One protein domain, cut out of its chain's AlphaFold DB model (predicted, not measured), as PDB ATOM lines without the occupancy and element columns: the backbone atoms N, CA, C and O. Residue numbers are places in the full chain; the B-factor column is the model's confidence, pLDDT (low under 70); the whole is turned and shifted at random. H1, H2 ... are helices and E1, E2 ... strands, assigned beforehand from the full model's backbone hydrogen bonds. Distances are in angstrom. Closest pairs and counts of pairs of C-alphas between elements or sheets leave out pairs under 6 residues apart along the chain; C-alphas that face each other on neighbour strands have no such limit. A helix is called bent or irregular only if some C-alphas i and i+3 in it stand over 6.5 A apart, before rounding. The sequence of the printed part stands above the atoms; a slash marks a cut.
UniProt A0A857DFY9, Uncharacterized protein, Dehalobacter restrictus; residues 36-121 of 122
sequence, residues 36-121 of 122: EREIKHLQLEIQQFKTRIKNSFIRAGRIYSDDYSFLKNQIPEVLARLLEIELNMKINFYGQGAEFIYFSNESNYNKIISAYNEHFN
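What this domain is: This is residues 36 to 121 of the 122 residues of an uncharacterized protein of Dehalobacter restrictus (UniProt A0A857DFY9). A small two-stranded ribbon, E1 with E2, lies in the middle between helices H1 and H3 towards one end and helix H4 at the other. H1 is sharply bent: its first arm H1a crosses H3 at the far end, and its second arm H1b passes close by the ribbon, while the short H2 lies near H1a. The printed part has 86 residues, with four named helices and two named strands in the order H1, E1, H2, H3, E2, H4; the sheet, E1 - E2, is antiparallel and the class is mostly helix. The whole is compact, with a radius of gyration of the C-alphas of 12.3 A, and only just elongated, with spans of 36 by 24 by 18 A.

How they stand to each other: Strands E1, residues 62 to 64, and E2, residues 100 to 102, are antiparallel neighbours at 168 degrees; N 63 and O 101 are 3.0 A apart and N 101 and O 63 are 3.2 A apart, both within hydrogen-bond range. Residues 92 to 93 make a short antiparallel pairing with residues 101 to 102 of E2. H1, residues 36 to 60, was assigned as one helix by its hydrogen bonds but is bent, with C-alphas 48 and 51 8.1 A apart; its arms H1a, residues 36 to 48, and H1b, residues 51 to 60, stand at 71 degrees, only just about perpendicular. The closest C-alphas of H1b and E1, those of Ser 56 and Arg 62, are 6.2 A apart. For H3, residues 76 to 87, and E2 the closest are those of Pro 76 and Ile 101, at 6.6 A. H1a and H3 touch, H1a with residues 43 to 47 alone and H3 with residues 82 to 86 alone; the closest C-alphas are those of Gln 43 and Leu 82, at 6.8 A, and the two run the same way at a steep tilt of 58 degrees. H2, residues 69 to 72, is close to H1a but not clearly touching, with C-alphas of Glu 45 and Phe 70 closest at 7.1 A. H4, residues 109 to 120, touches no helix; E1 and H4 are near each other, with 5 pairs of C-alphas within 10 A. Every O i to N i+4 pair is within hydrogen-bond range in H1a, H1b, H3 and H4; H2 is too short for such a pair.

Where its parts are: H1a is 18.4 A long, from C-alpha 36 at (-6.042, 18.394, -7.410), and H1b is 13.9 A. E1 measures 6.9 A, H2 5.7 A, H3 15.7 A and E2 6.7 A. H4 is 16.9 A long and ends with C-alpha 120 at (17.291, 8.710, 14.471).

The domain as a whole: The two C-alphas farthest apart, those of Glu 36 and Asn 121, are 37.2 A from each other. The printed part has no cut; the link from H3 to E2, 12 residues, is long. The mean pLDDT of the printed part is 78.9, and residues 94 to 112, 115 and 119 to 121 are under 70.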
ATOM      1  N   GLU A  36      -5.691  19.689  -6.810       94.50
ATOM      2  CA  GLU A  36      -6.042  18.394  -7.410       94.50
ATOM      3  C   GLU A  36      -4.862  17.786  -8.197       94.50
ATOM      4  O   GLU A  36      -4.651  16.575  -8.202       94.50
ATOM      5  N   ARG A  37      -4.039  18.630  -8.835       94.75
ATOM      6  CA  ARG A  37      -2.838  18.187  -9.554       94.75
ATOM      7  C   ARG A  37      -1.786  17.605  -8.609       94.75
ATOM      8  O   ARG A  37      -1.184  16.588  -8.947       94.75
ATOM      9  N   GLU A  38      -1.539  18.247  -7.470       93.81
ATOM     10  CA  GLU A  38      -0.596  17.743  -6.464       93.81
ATOM     11  C   GLU A  38      -1.081  16.425  -5.868       93.81
ATOM     12  O   GLU A  38      -0.296  15.486  -5.765       93.81
ATOM     13  N   ILE A  39      -2.375  16.323  -5.555       95.94
ATOM     14  CA  ILE A  39      -2.967  15.080  -5.051       95.94
ATOM     15  C   ILE A  39      -2.846  13.953  -6.076       95.94
ATOM     16  O   ILE A  39      -2.339  12.885  -5.736       95.94
ATOM     17  N   LYS A  40      -3.188  14.200  -7.346       95.00
ATOM     18  CA  LYS A  40      -3.003  13.209  -8.418       95.00
ATOM     19  C   LYS A  40      -1.548  12.773  -8.563       95.00
ATOM     20  O   LYS A  40      -1.280  11.597  -8.785       95.00
ATOM     21  N   HIS A  41      -0.601  13.701  -8.442       94.38
ATOM     22  CA  HIS A  41       0.817  13.360  -8.497       94.38
ATOM     23  C   HIS A  41       1.223  12.438  -7.339       94.38
ATOM     24  O   HIS A  41       1.829  11.399  -7.582       94.38
ATOM     25  N   LEU A  42       0.810  12.759  -6.109       94.19
ATOM     26  CA  LEU A  42       1.078  11.925  -4.934       94.19
ATOM     27  C   LEU A  42       0.440  10.538  -5.049       94.19
ATOM     28  O   LEU A  42       1.083   9.544  -4.723       94.19
ATOM     29  N   GLN A  43      -0.794  10.447  -5.550       94.62
ATOM     30  CA  GLN A  43      -1.457   9.166  -5.808       94.62
ATOM     31  C   GLN A  43      -0.667   8.313  -6.807       94.62
ATOM     32  O   GLN A  43      -0.477   7.119  -6.580       94.62
ATOM     33  N   LEU A  44      -0.139   8.917  -7.879       95.25
ATOM     34  CA  LEU A  44       0.710   8.214  -8.846       95.25
ATOM     35  C   LEU A  44       2.011   7.703  -8.211       95.25
ATOM     36  O   LEU A  44       2.385   6.553  -8.449       95.25
ATOM     37  N   GLU A  45       2.675   8.509  -7.378       94.31
ATOM     38  CA  GLU A  45       3.874   8.077  -6.648       94.31
ATOM     39  C   GLU A  45       3.551   6.930  -5.677       94.31
ATOM     40  O   GLU A  45       4.235   5.904  -5.665       94.31
ATOM     41  N   ILE A  46       2.447   7.030  -4.931       93.81
ATOM     42  CA  ILE A  46       1.964   5.952  -4.059       93.81
ATOM     43  C   ILE A  46       1.689   4.678  -4.867       93.81
ATOM     44  O   ILE A  46       2.116   3.598  -4.457       93.81
ATOM     45  N   GLN A  47       1.016   4.775  -6.018       94.69
ATOM     46  CA  GLN A  47       0.744   3.618  -6.877       94.69
ATOM     47  C   GLN A  47       2.028   2.959  -7.378       94.69
ATOM     48  O   GLN A  47       2.130   1.730  -7.356       94.69
ATOM     49  N   GLN A  48       3.032   3.748  -7.768       95.00
ATOM     50  CA  GLN A  48       4.325   3.231  -8.213       95.00
ATOM     51  C   GLN A  48       5.009   2.377  -7.133       95.00
ATOM     52  O   GLN A  48       5.607   1.344  -7.442       95.00
ATOM     53  N   PHE A  49       4.893   2.769  -5.862       93.38
ATOM     54  CA  PHE A  49       5.517   2.067  -4.735       93.38
ATOM     55  C   PHE A  49       4.556   1.174  -3.939       93.38
ATOM     56  O   PHE A  49       4.961   0.581  -2.935       93.38
ATOM     57  N   LYS A  50       3.311   1.006  -4.400       92.25
ATOM     58  CA  LYS A  50       2.197   0.385  -3.664       92.25
ATOM     59  C   LYS A  50       2.558  -0.941  -3.008       92.25
ATOM     60  O   LYS A  50       2.365  -1.126  -1.807       92.25
ATOM     61  N   THR A  51       3.122  -1.863  -3.786       92.25
ATOM     62  CA  THR A  51       3.498  -3.199  -3.305       92.25
ATOM     63  C   THR A  51       4.577  -3.131  -2.226       92.25
ATOM     64  O   THR A  51       4.502  -3.853  -1.233       92.25
ATOM     65  N   ARG A  52       5.573  -2.252  -2.390       92.19
ATOM     66  CA  ARG A  52       6.671  -2.098  -1.428       92.19
ATOM     67  C   ARG A  52       6.171  -1.469  -0.130       92.19
ATOM     68  O   ARG A  52       6.444  -2.019   0.930       92.19
ATOM     69  N   ILE A  53       5.371  -0.407  -0.226       91.06
ATOM     70  CA  ILE A  53       4.742   0.253   0.924       91.06
ATOM     71  C   ILE A  53       3.884  -0.747   1.705       91.06
ATOM     72  O   ILE A  53       4.055  -0.903   2.915       91.06
ATOM     73  N   LYS A  54       3.015  -1.496   1.013       89.56
ATOM     74  CA  LYS A  54       2.164  -2.515   1.637       89.56
ATOM     75  C   LYS A  54       2.986  -3.580   2.364       89.56
ATOM     76  O   LYS A  54       2.666  -3.936   3.496       89.56
ATOM     77  N   ASN A  55       4.064  -4.063   1.748       88.44
ATOM     78  CA  ASN A  55       4.959  -5.035   2.376       88.44
ATOM     79  C   ASN A  55       5.662  -4.468   3.616       88.44
ATOM     80  O   ASN A  55       5.776  -5.182   4.613       88.44
ATOM     81  N   SER A  56       6.104  -3.208   3.582       86.44
ATOM     82  CA  SER A  56       6.692  -2.540   4.747       86.44
ATOM     83  C   SER A  56       5.686  -2.424   5.889       86.44
ATOM     84  O   SER A  56       6.007  -2.796   7.017       86.44
ATOM     85  N   PHE A  57       4.443  -2.021   5.611       83.94
ATOM     86  CA  PHE A  57       3.405  -1.976   6.640       83.94
ATOM     87  C   PHE A  57       3.087  -3.355   7.223       83.94
ATOM     88  O   PHE A  57       2.996  -3.484   8.438       83.94
ATOM     89  N   ILE A  58       2.991  -4.403   6.401       83.06
ATOM     90  CA  ILE A  58       2.722  -5.767   6.886       83.06
ATOM     91  C   ILE A  58       3.873  -6.302   7.751       83.06
ATOM     92  O   ILE A  58       3.630  -6.978   8.746       83.06
ATOM     93  N   ARG A  59       5.129  -6.034   7.371       81.81
ATOM     94  CA  ARG A  59       6.312  -6.598   8.045       81.81
ATOM     95  C   ARG A  59       6.764  -5.789   9.253       81.81
ATOM     96  O   ARG A  59       7.091  -6.365  10.283       81.81
ATOM     97  N   ALA A  60       6.842  -4.472   9.095       78.06
ATOM     98  CA  ALA A  60       7.444  -3.561  10.064       78.06
ATOM     99  C   ALA A  60       6.414  -2.672  10.774       78.06
ATOM    100  O   ALA A  60       6.756  -2.010  11.753       78.06
ATOM    101  N   GLY A  61       5.172  -2.622  10.277       76.75
ATOM    102  CA  GLY A  61       4.136  -1.727  10.794       76.75
ATOM    103  C   GLY A  61       4.373  -0.255  10.460       76.75
ATOM    104  O   GLY A  61       3.681   0.600  11.001       76.75
ATOM    105  N   ARG A  62       5.356   0.081   9.611       79.38
ATOM    106  CA  ARG A  62       5.764   1.474   9.391       79.38
ATOM    107  C   ARG A  62       6.559   1.722   8.111       79.38
ATOM    108  O   ARG A  62       7.096   0.775   7.538       79.38
ATOM    109  N   ILE A  63       6.641   2.994   7.720       82.50
ATOM    110  CA  ILE A  63       7.522   3.522   6.669       82.50
ATOM    111  C   ILE A  63       8.151   4.841   7.133       82.50
ATOM    112  O   ILE A  63       7.513   5.628   7.837       82.50
ATOM    113  N   TYR A  64       9.389   5.085   6.726       78.00
ATOM    114  CA  TYR A  64      10.108   6.321   7.029       78.00
ATOM    115  C   TYR A  64      10.161   7.223   5.789       78.00
ATOM    116  O   TYR A  64      10.023   6.753   4.660       78.00
ATOM    117  N   SER A  65      10.337   8.535   5.970       75.69
ATOM    118  CA  SER A  65      10.411   9.455   4.825       75.69
ATOM    119  C   SER A  65      11.666   9.272   3.960       75.69
ATOM    120  O   SER A  65      11.689   9.672   2.798       75.69
ATOM    121  N   ASP A  66      12.729   8.678   4.500       76.62
ATOM    122  CA  ASP A  66      13.951   8.348   3.766       76.62
ATOM    123  C   ASP A  66      13.762   7.174   2.794       76.62
ATOM    124  O   ASP A  66      14.453   7.127   1.775       76.62
ATOM    125  N   ASP A  67      12.776   6.307   3.037       82.62
ATOM    126  CA  ASP A  67      12.410   5.218   2.132       82.62
ATOM    127  C   ASP A  67      11.909   5.738   0.771       82.62
ATOM    128  O   ASP A  67      12.109   5.074  -0.254       82.62
ATOM    129  N   TYR A  68      11.250   6.909   0.752       85.38
ATOM    130  CA  TYR A  68      10.620   7.473  -0.446       85.38
ATOM    131  C   TYR A  68      10.639   9.007  -0.464       85.38
ATOM    132  O   TYR A  68      10.089   9.669   0.413       85.38
ATOM    133  N   SER A  69      11.168   9.598  -1.539       83.00
ATOM    134  CA  SER A  69      11.304  11.056  -1.683       83.00
ATOM    135  C   SER A  69       9.992  11.829  -1.537       83.00
ATOM    136  O   SER A  69       9.991  12.925  -0.978       83.00
ATOM    137  N   PHE A  70       8.880  11.262  -2.012       84.88
ATOM    138  CA  PHE A  70       7.573  11.913  -1.960       84.88
ATOM    139  C   PHE A  70       7.027  12.071  -0.541       84.88
ATOM    140  O   PHE A  70       6.146  12.894  -0.328       84.88
ATOM    141  N   LEU A  71       7.553  11.328   0.437       83.44
ATOM    142  CA  LEU A  71       7.118  11.431   1.826       83.44
ATOM    143  C   LEU A  71       7.707  12.651   2.543       83.44
ATOM    144  O   LEU A  71       7.059  13.216   3.418       83.44
ATOM    145  N   LYS A  72       8.916  13.082   2.164       79.69
ATOM    146  CA  LYS A  72       9.699  14.087   2.909       79.69
ATOM    147  C   LYS A  72       9.053  15.465   2.975       79.69
ATOM    148  O   LYS A  72       9.196  16.172   3.962       79.69
ATOM    149  N   ASN A  73       8.359  15.858   1.911       77.88
ATOM    150  CA  ASN A  73       7.914  17.240   1.714       77.88
ATOM    151  C   ASN A  73       6.398  17.412   1.856       77.88
ATOM    152  O   ASN A  73       5.837  18.411   1.398       77.88
ATOM    153  N   GLN A  74       5.718  16.420   2.427       85.56
ATOM    154  CA  GLN A  74       4.265  16.409   2.504       85.56
ATOM    155  C   GLN A  74       3.792  16.315   3.939       85.56
ATOM    156  O   GLN A  74       4.463  15.773   4.812       85.56
ATOM    157  N   ILE A  75       2.597  16.847   4.159       86.88
ATOM    158  CA  ILE A  75       1.918  16.779   5.437       86.88
ATOM    159  C   ILE A  75       1.510  15.312   5.681       86.88
ATOM    160  O   ILE A  75       0.757  14.763   4.868       86.88
ATOM    161  N   PRO A  76       1.999  14.664   6.760       84.69
ATOM    162  CA  PRO A  76       1.748  13.247   7.032       84.69
ATOM    163  C   PRO A  76       0.263  12.880   7.082       84.69
ATOM    164  O   PRO A  76      -0.109  11.812   6.614       84.69
ATOM    165  N   GLU A  77      -0.581  13.777   7.591       87.50
ATOM    166  CA  GLU A  77      -2.038  13.636   7.637       87.50
ATOM    167  C   GLU A  77      -2.633  13.403   6.239       87.50
ATOM    168  O   GLU A  77      -3.437  12.492   6.035       87.50
ATOM    169  N   VAL A  78      -2.197  14.207   5.262       90.44
ATOM    170  CA  VAL A  78      -2.657  14.127   3.869       90.44
ATOM    171  C   VAL A  78      -2.154  12.834   3.234       90.44
ATOM    172  O   VAL A  78      -2.919  12.113   2.598       90.44
ATOM    173  N   LEU A  79      -0.878  12.495   3.440       90.12
ATOM    174  CA  LEU A  79      -0.303  11.251   2.923       90.12
ATOM    175  C   LEU A  79      -0.977  10.009   3.497       90.12
ATOM    176  O   LEU A  79      -1.246   9.072   2.751       90.12
ATOM    177  N   ALA A  80      -1.249   9.995   4.802       87.94
ATOM    178  CA  ALA A  80      -1.941   8.895   5.451       87.94
ATOM    179  C   ALA A  80      -3.308   8.683   4.802       87.94
ATOM    180  O   ALA A  80      -3.584   7.573   4.360       87.94
ATOM    181  N   ARG A  81      -4.096   9.751   4.628       91.19
ATOM    182  CA  ARG A  81      -5.401   9.688   3.963       91.19
ATOM    183  C   ARG A  81      -5.319   9.106   2.550       91.19
ATOM    184  O   ARG A  81      -6.097   8.215   2.213       91.19
ATOM    185  N   LEU A  82      -4.353   9.549   1.741       93.19
ATOM    186  CA  LEU A  82      -4.144   9.003   0.394       93.19
ATOM    187  C   LEU A  82      -3.745   7.525   0.433       93.19
ATOM    188  O   LEU A  82      -4.268   6.718  -0.331       93.19
ATOM    189  N   LEU A  83      -2.845   7.143   1.340       91.69
ATOM    190  CA  LEU A  83      -2.435   5.753   1.506       91.69
ATOM    191  C   LEU A  83      -3.600   4.862   1.969       91.69
ATOM    192  O   LEU A  83      -3.668   3.713   1.536       91.69
ATOM    193  N   GLU A  84      -4.512   5.364   2.812       90.81
ATOM    194  CA  GLU A  84      -5.689   4.608   3.263       90.81
ATOM    195  C   GLU A  84      -6.596   4.237   2.095       90.81
ATOM    196  O   GLU A  84      -6.990   3.075   1.967       90.81
ATOM    197  N   ILE A  85      -6.874   5.214   1.225       91.44
ATOM    198  CA  ILE A  85      -7.663   5.027   0.002       91.44
ATOM    199  C   ILE A  85      -6.959   4.020  -0.905       91.44
ATOM    200  O   ILE A  85      -7.536   3.008  -1.300       91.44
ATOM    201  N   GLU A  86      -5.682   4.262  -1.196       91.69
ATOM    202  CA  GLU A  86      -4.956   3.499  -2.205       91.69
ATOM    203  C   GLU A  86      -4.674   2.052  -1.793       91.69
ATOM    204  O   GLU A  86      -4.630   1.149  -2.639       91.69
ATOM    205  N   LEU A  87      -4.464   1.811  -0.499       89.62
ATOM    206  CA  LEU A  87      -4.170   0.485   0.042       89.62
ATOM    207  C   LEU A  87      -5.413  -0.237   0.564       89.62
ATOM    208  O   LEU A  87      -5.329  -1.450   0.781       89.62
ATOM    209  N   ASN A  88      -6.539   0.467   0.722       89.12
ATOM    210  CA  ASN A  88      -7.746  -0.010   1.397       89.12
ATOM    211  C   ASN A  88      -7.418  -0.592   2.785       89.12
ATOM    212  O   ASN A  88      -7.742  -1.737   3.117       89.12
ATOM    213  N   MET A  89      -6.658   0.177   3.561       84.62
ATOM    214  CA  MET A  89      -6.114  -0.206   4.864       84.62
ATOM    215  C   MET A  89      -6.178   0.998   5.800       84.62
ATOM    216  O   MET A  89      -5.877   2.102   5.374       84.62
ATOM    217  N   LYS A  90      -6.519   0.795   7.078       82.56
ATOM    218  CA  LYS A  90      -6.529   1.874   8.079       82.56
ATOM    219  C   LYS A  90      -5.102   2.300   8.434       82.56
ATOM    220  O   LYS A  90      -4.342   1.486   8.951       82.56
ATOM    221  N   ILE A  91      -4.732   3.552   8.205       79.62
ATOM    222  CA  ILE A  91      -3.369   4.064   8.394       79.62
ATOM    223  C   ILE A  91      -3.416   5.216   9.382       79.62
ATOM    224  O   ILE A  91      -4.237   6.118   9.287       79.62
ATOM    225  N   ASN A  92      -2.513   5.178  10.358       74.25
ATOM    226  CA  ASN A  92      -2.339   6.272  11.296       74.25
ATOM    227  C   ASN A  92      -1.025   7.000  10.964       74.25
ATOM    228  O   ASN A  92      -0.243   6.589  10.107       74.25
ATOM    229  N   PHE A  93      -0.769   8.120  11.615       71.12
ATOM    230  CA  PHE A  93       0.462   8.884  11.433       71.12
ATOM    231  C   PHE A  93       0.862   9.486  12.776       71.12
ATOM    232  O   PHE A  93       0.011   9.705  13.642       71.12
ATOM    233  N   TYR A  94       2.162   9.698  12.983       65.75
ATOM    234  CA  TYR A  94       2.678  10.348  14.185       65.75
ATOM    235  C   TYR A  94       3.410  11.619  13.781       65.75
ATOM    236  O   TYR A  94       4.272  11.568  12.912       65.75
ATOM    237  N   GLY A  95       3.137  12.717  14.484       53.88
ATOM    238  CA  GLY A  95       4.065  13.842  14.560       53.88
ATOM    239  C   GLY A  95       3.545  15.171  14.019       53.88
ATOM    240  O   GLY A  95       3.330  15.357  12.825       53.88
ATOM    241  N   GLN A  96       3.505  16.156  14.918       46.84
ATOM    242  CA  GLN A  96       3.955  17.504  14.581       46.84
ATOM    243  C   GLN A  96       5.472  17.432  14.340       46.84
ATOM    244  O   GLN A  96       6.224  17.201  15.279       46.84
ATOM    245  N   GLY A  97       5.909  17.565  13.084       48.28
ATOM    246  CA  GLY A  97       7.330  17.720  12.745       48.28
ATOM    247  C   GLY A  97       8.178  16.442  12.671       48.28
ATOM    248  O   GLY A  97       9.398  16.558  12.683       48.28
ATOM    249  N   ALA A  98       7.581  15.247  12.575       45.91
ATOM    250  CA  ALA A  98       8.328  13.996  12.402       45.91
ATOM    251  C   ALA A  98       8.059  13.346  11.033       45.91
ATOM    252  O   ALA A  98       6.924  13.212  10.584       45.91
ATOM    253  N   GLU A  99       9.143  12.923  10.395       58.53
ATOM    254  CA  GLU A  99       9.287  12.347   9.053       58.53
ATOM    255  C   GLU A  99       8.723  10.912   8.894       58.53
ATOM    256  O   GLU A  99       9.305  10.072   8.203       58.53
ATOM    257  N   PHE A 100       7.629  10.564   9.576       61.97
ATOM    258  CA  PHE A 100       7.283   9.160   9.804       61.97
ATOM    259  C   PHE A 100       5.777   8.852   9.748       61.97
ATOM    260  O   PHE A 100       4.959   9.516  10.382       61.97
ATOM    261  N   ILE A 101       5.409   7.787   9.020       65.69
ATOM    262  CA  ILE A 101       4.027   7.293   8.885       65.69
ATOM    263  C   ILE A 101       3.975   5.841   9.370       65.69
ATOM    264  O   ILE A 101       4.793   5.008   8.966       65.69
ATOM    265  N   TYR A 102       2.992   5.499  10.207       63.78
ATOM    266  CA  TYR A 102       2.884   4.153  10.772       63.78
ATOM    267  C   TYR A 102       1.505   3.529  10.624       63.78
ATOM    268  O   TYR A 102       0.456   4.124  10.843       63.78
ATOM    269  N   PHE A 103       1.509   2.243  10.322       61.78
ATOM    270  CA  PHE A 103       0.307   1.441  10.302       61.78
ATOM    271  C   PHE A 103       0.031   0.928  11.716       61.78
ATOM    272  O   PHE A 103       0.835   0.209  12.303       61.78
ATOM    273  N   SER A 104      -1.123   1.293  12.272       52.72
ATOM    274  CA  SER A 104      -1.594   0.742  13.541       52.72
ATOM    275  C   SER A 104      -2.843  -0.078  13.278       52.72
ATOM    276  O   SER A 104      -3.927   0.463  13.066       52.72
ATOM    277  N   ASN A 105      -2.666  -1.394  13.330       48.66
ATOM    278  CA  ASN A 105      -3.755  -2.342  13.517       48.66
ATOM    279  C   ASN A 105      -3.723  -2.863  14.965       48.66
ATOM    280  O   ASN A 105      -3.703  -4.060  15.192       48.66
ATOM    281  N   GLU A 106      -3.665  -1.945  15.940       49.97
ATOM    282  CA  GLU A 106      -3.724  -2.179  17.402       49.97
ATOM    283  C   GLU A 106      -2.410  -2.432  18.176       49.97
ATOM    284  O   GLU A 106      -2.432  -2.399  19.407       49.97
ATOM    285  N   SER A 107      -1.234  -2.601  17.562       48.47
ATOM    286  CA  SER A 107      -0.033  -2.993  18.328       48.47
ATOM    287  C   SER A 107       0.968  -1.861  18.624       48.47
ATOM    288  O   SER A 107       1.924  -1.604  17.903       48.47
ATOM    289  N   ASN A 108       0.794  -1.304  19.827       60.53
ATOM    290  CA  ASN A 108       1.848  -0.811  20.722       60.53
ATOM    291  C   ASN A 108       2.619   0.443  20.258       60.53
ATOM    292  O   ASN A 108       3.803   0.391  19.938       60.53
ATOM    293  N   TYR A 109       1.943   1.591  20.330       60.06
ATOM    294  CA  TYR A 109       2.504   2.943  20.196       60.06
ATOM    295  C   TYR A 109       3.902   3.116  20.827       60.06
ATOM    296  O   TYR A 109       4.797   3.673  20.196       60.06
ATOM    297  N   ASN A 110       4.139   2.545  22.015       68.06
ATOM    298  CA  ASN A 110       5.446   2.598  22.684       68.06
ATOM    299  C   ASN A 110       6.561   1.909  21.881       68.06
ATOM    300  O   ASN A 110       7.682   2.406  21.836       68.06
ATOM    301  N   LYS A 111       6.266   0.789  21.207       69.00
ATOM    302  CA  LYS A 111       7.228   0.121  20.315       69.00
ATOM    303  C   LYS A 111       7.525   0.957  19.073       69.00
ATOM    304  O   LYS A 111       8.649   0.939  18.588       69.00
ATOM    305  N   ILE A 112       6.528   1.682  18.570       66.69
ATOM    306  CA  ILE A 112       6.667   2.537  17.387       66.69
ATOM    307  C   ILE A 112       7.555   3.743  17.707       66.69
ATOM    308  O   ILE A 112       8.480   4.021  16.949       66.69
ATOM    309  N   ILE A 113       7.351   4.388  18.862       70.25
ATOM    310  CA  ILE A 113       8.228   5.466  19.343       70.25
ATOM    311  C   ILE A 113       9.643   4.959  19.630       70.25
ATOM    312  O   ILE A 113      10.603   5.593  19.203       70.25
ATOM    313  N   SER A 114       9.794   3.809  20.297       72.06
ATOM    314  CA  SER A 114      11.120   3.224  20.564       72.06
ATOM    315  C   SER A 114      11.905   3.012  19.270       72.06
ATOM    316  O   SER A 114      13.066   3.393  19.176       72.06
ATOM    317  N   ALA A 115      11.248   2.477  18.241       69.06
ATOM    318  CA  ALA A 115      11.875   2.232  16.951       69.06
ATOM    319  C   ALA A 115      12.133   3.505  16.123       69.06
ATOM    320  O   ALA A 115      12.992   3.503  15.244       69.06
ATOM    321  N   TYR A 116      11.380   4.583  16.361       70.00
ATOM    322  CA  TYR A 116      11.684   5.902  15.808       70.00
ATOM    323  C   TYR A 116      12.943   6.483  16.464       70.00
ATOM    324  O   TYR A 116      13.863   6.884  15.755       70.00
ATOM    325  N   ASN A 117      13.020   6.460  17.799       73.00
ATOM    326  CA  ASN A 117      14.177   6.970  18.538       73.00
ATOM    327  C   ASN A 117      15.462   6.211  18.171       73.00
ATOM    328  O   ASN A 117      16.483   6.841  17.918       73.00
ATOM    329  N   GLU A 118      15.391   4.880  18.039       72.44
ATOM    330  CA  GLU A 118      16.513   4.057  17.563       72.44
ATOM    331  C   GLU A 118      16.974   4.435  16.144       72.44
ATOM    332  O   GLU A 118      18.174   4.509  15.896       72.44
ATOM    333  N   HIS A 119      16.048   4.696  15.209       69.25
ATOM    334  CA  HIS A 119      16.388   5.037  13.814       69.25
ATOM    335  C   HIS A 119      17.121   6.376  13.695       69.25
ATOM    336  O   HIS A 119      18.043   6.512  12.893       69.25
ATOM    337  N   PHE A 120      16.730   7.359  14.507       66.56
ATOM    338  CA  PHE A 120      17.291   8.710  14.471       66.56
ATOM    339  C   PHE A 120      18.329   8.989  15.579       66.56
ATOM    340  O   PHE A 120      18.833  10.106  15.663       66.56
ATOM    341  N   ASN A 121      18.701   7.978  16.375       64.62
ATOM    342  CA  ASN A 121      19.637   8.065  17.508       64.62
ATOM    343  C   ASN A 121      19.268   9.132  18.563       64.62
ATOM    344  O   ASN A 121      20.145   9.859  19.036       64.62
TER     345      ASN A 121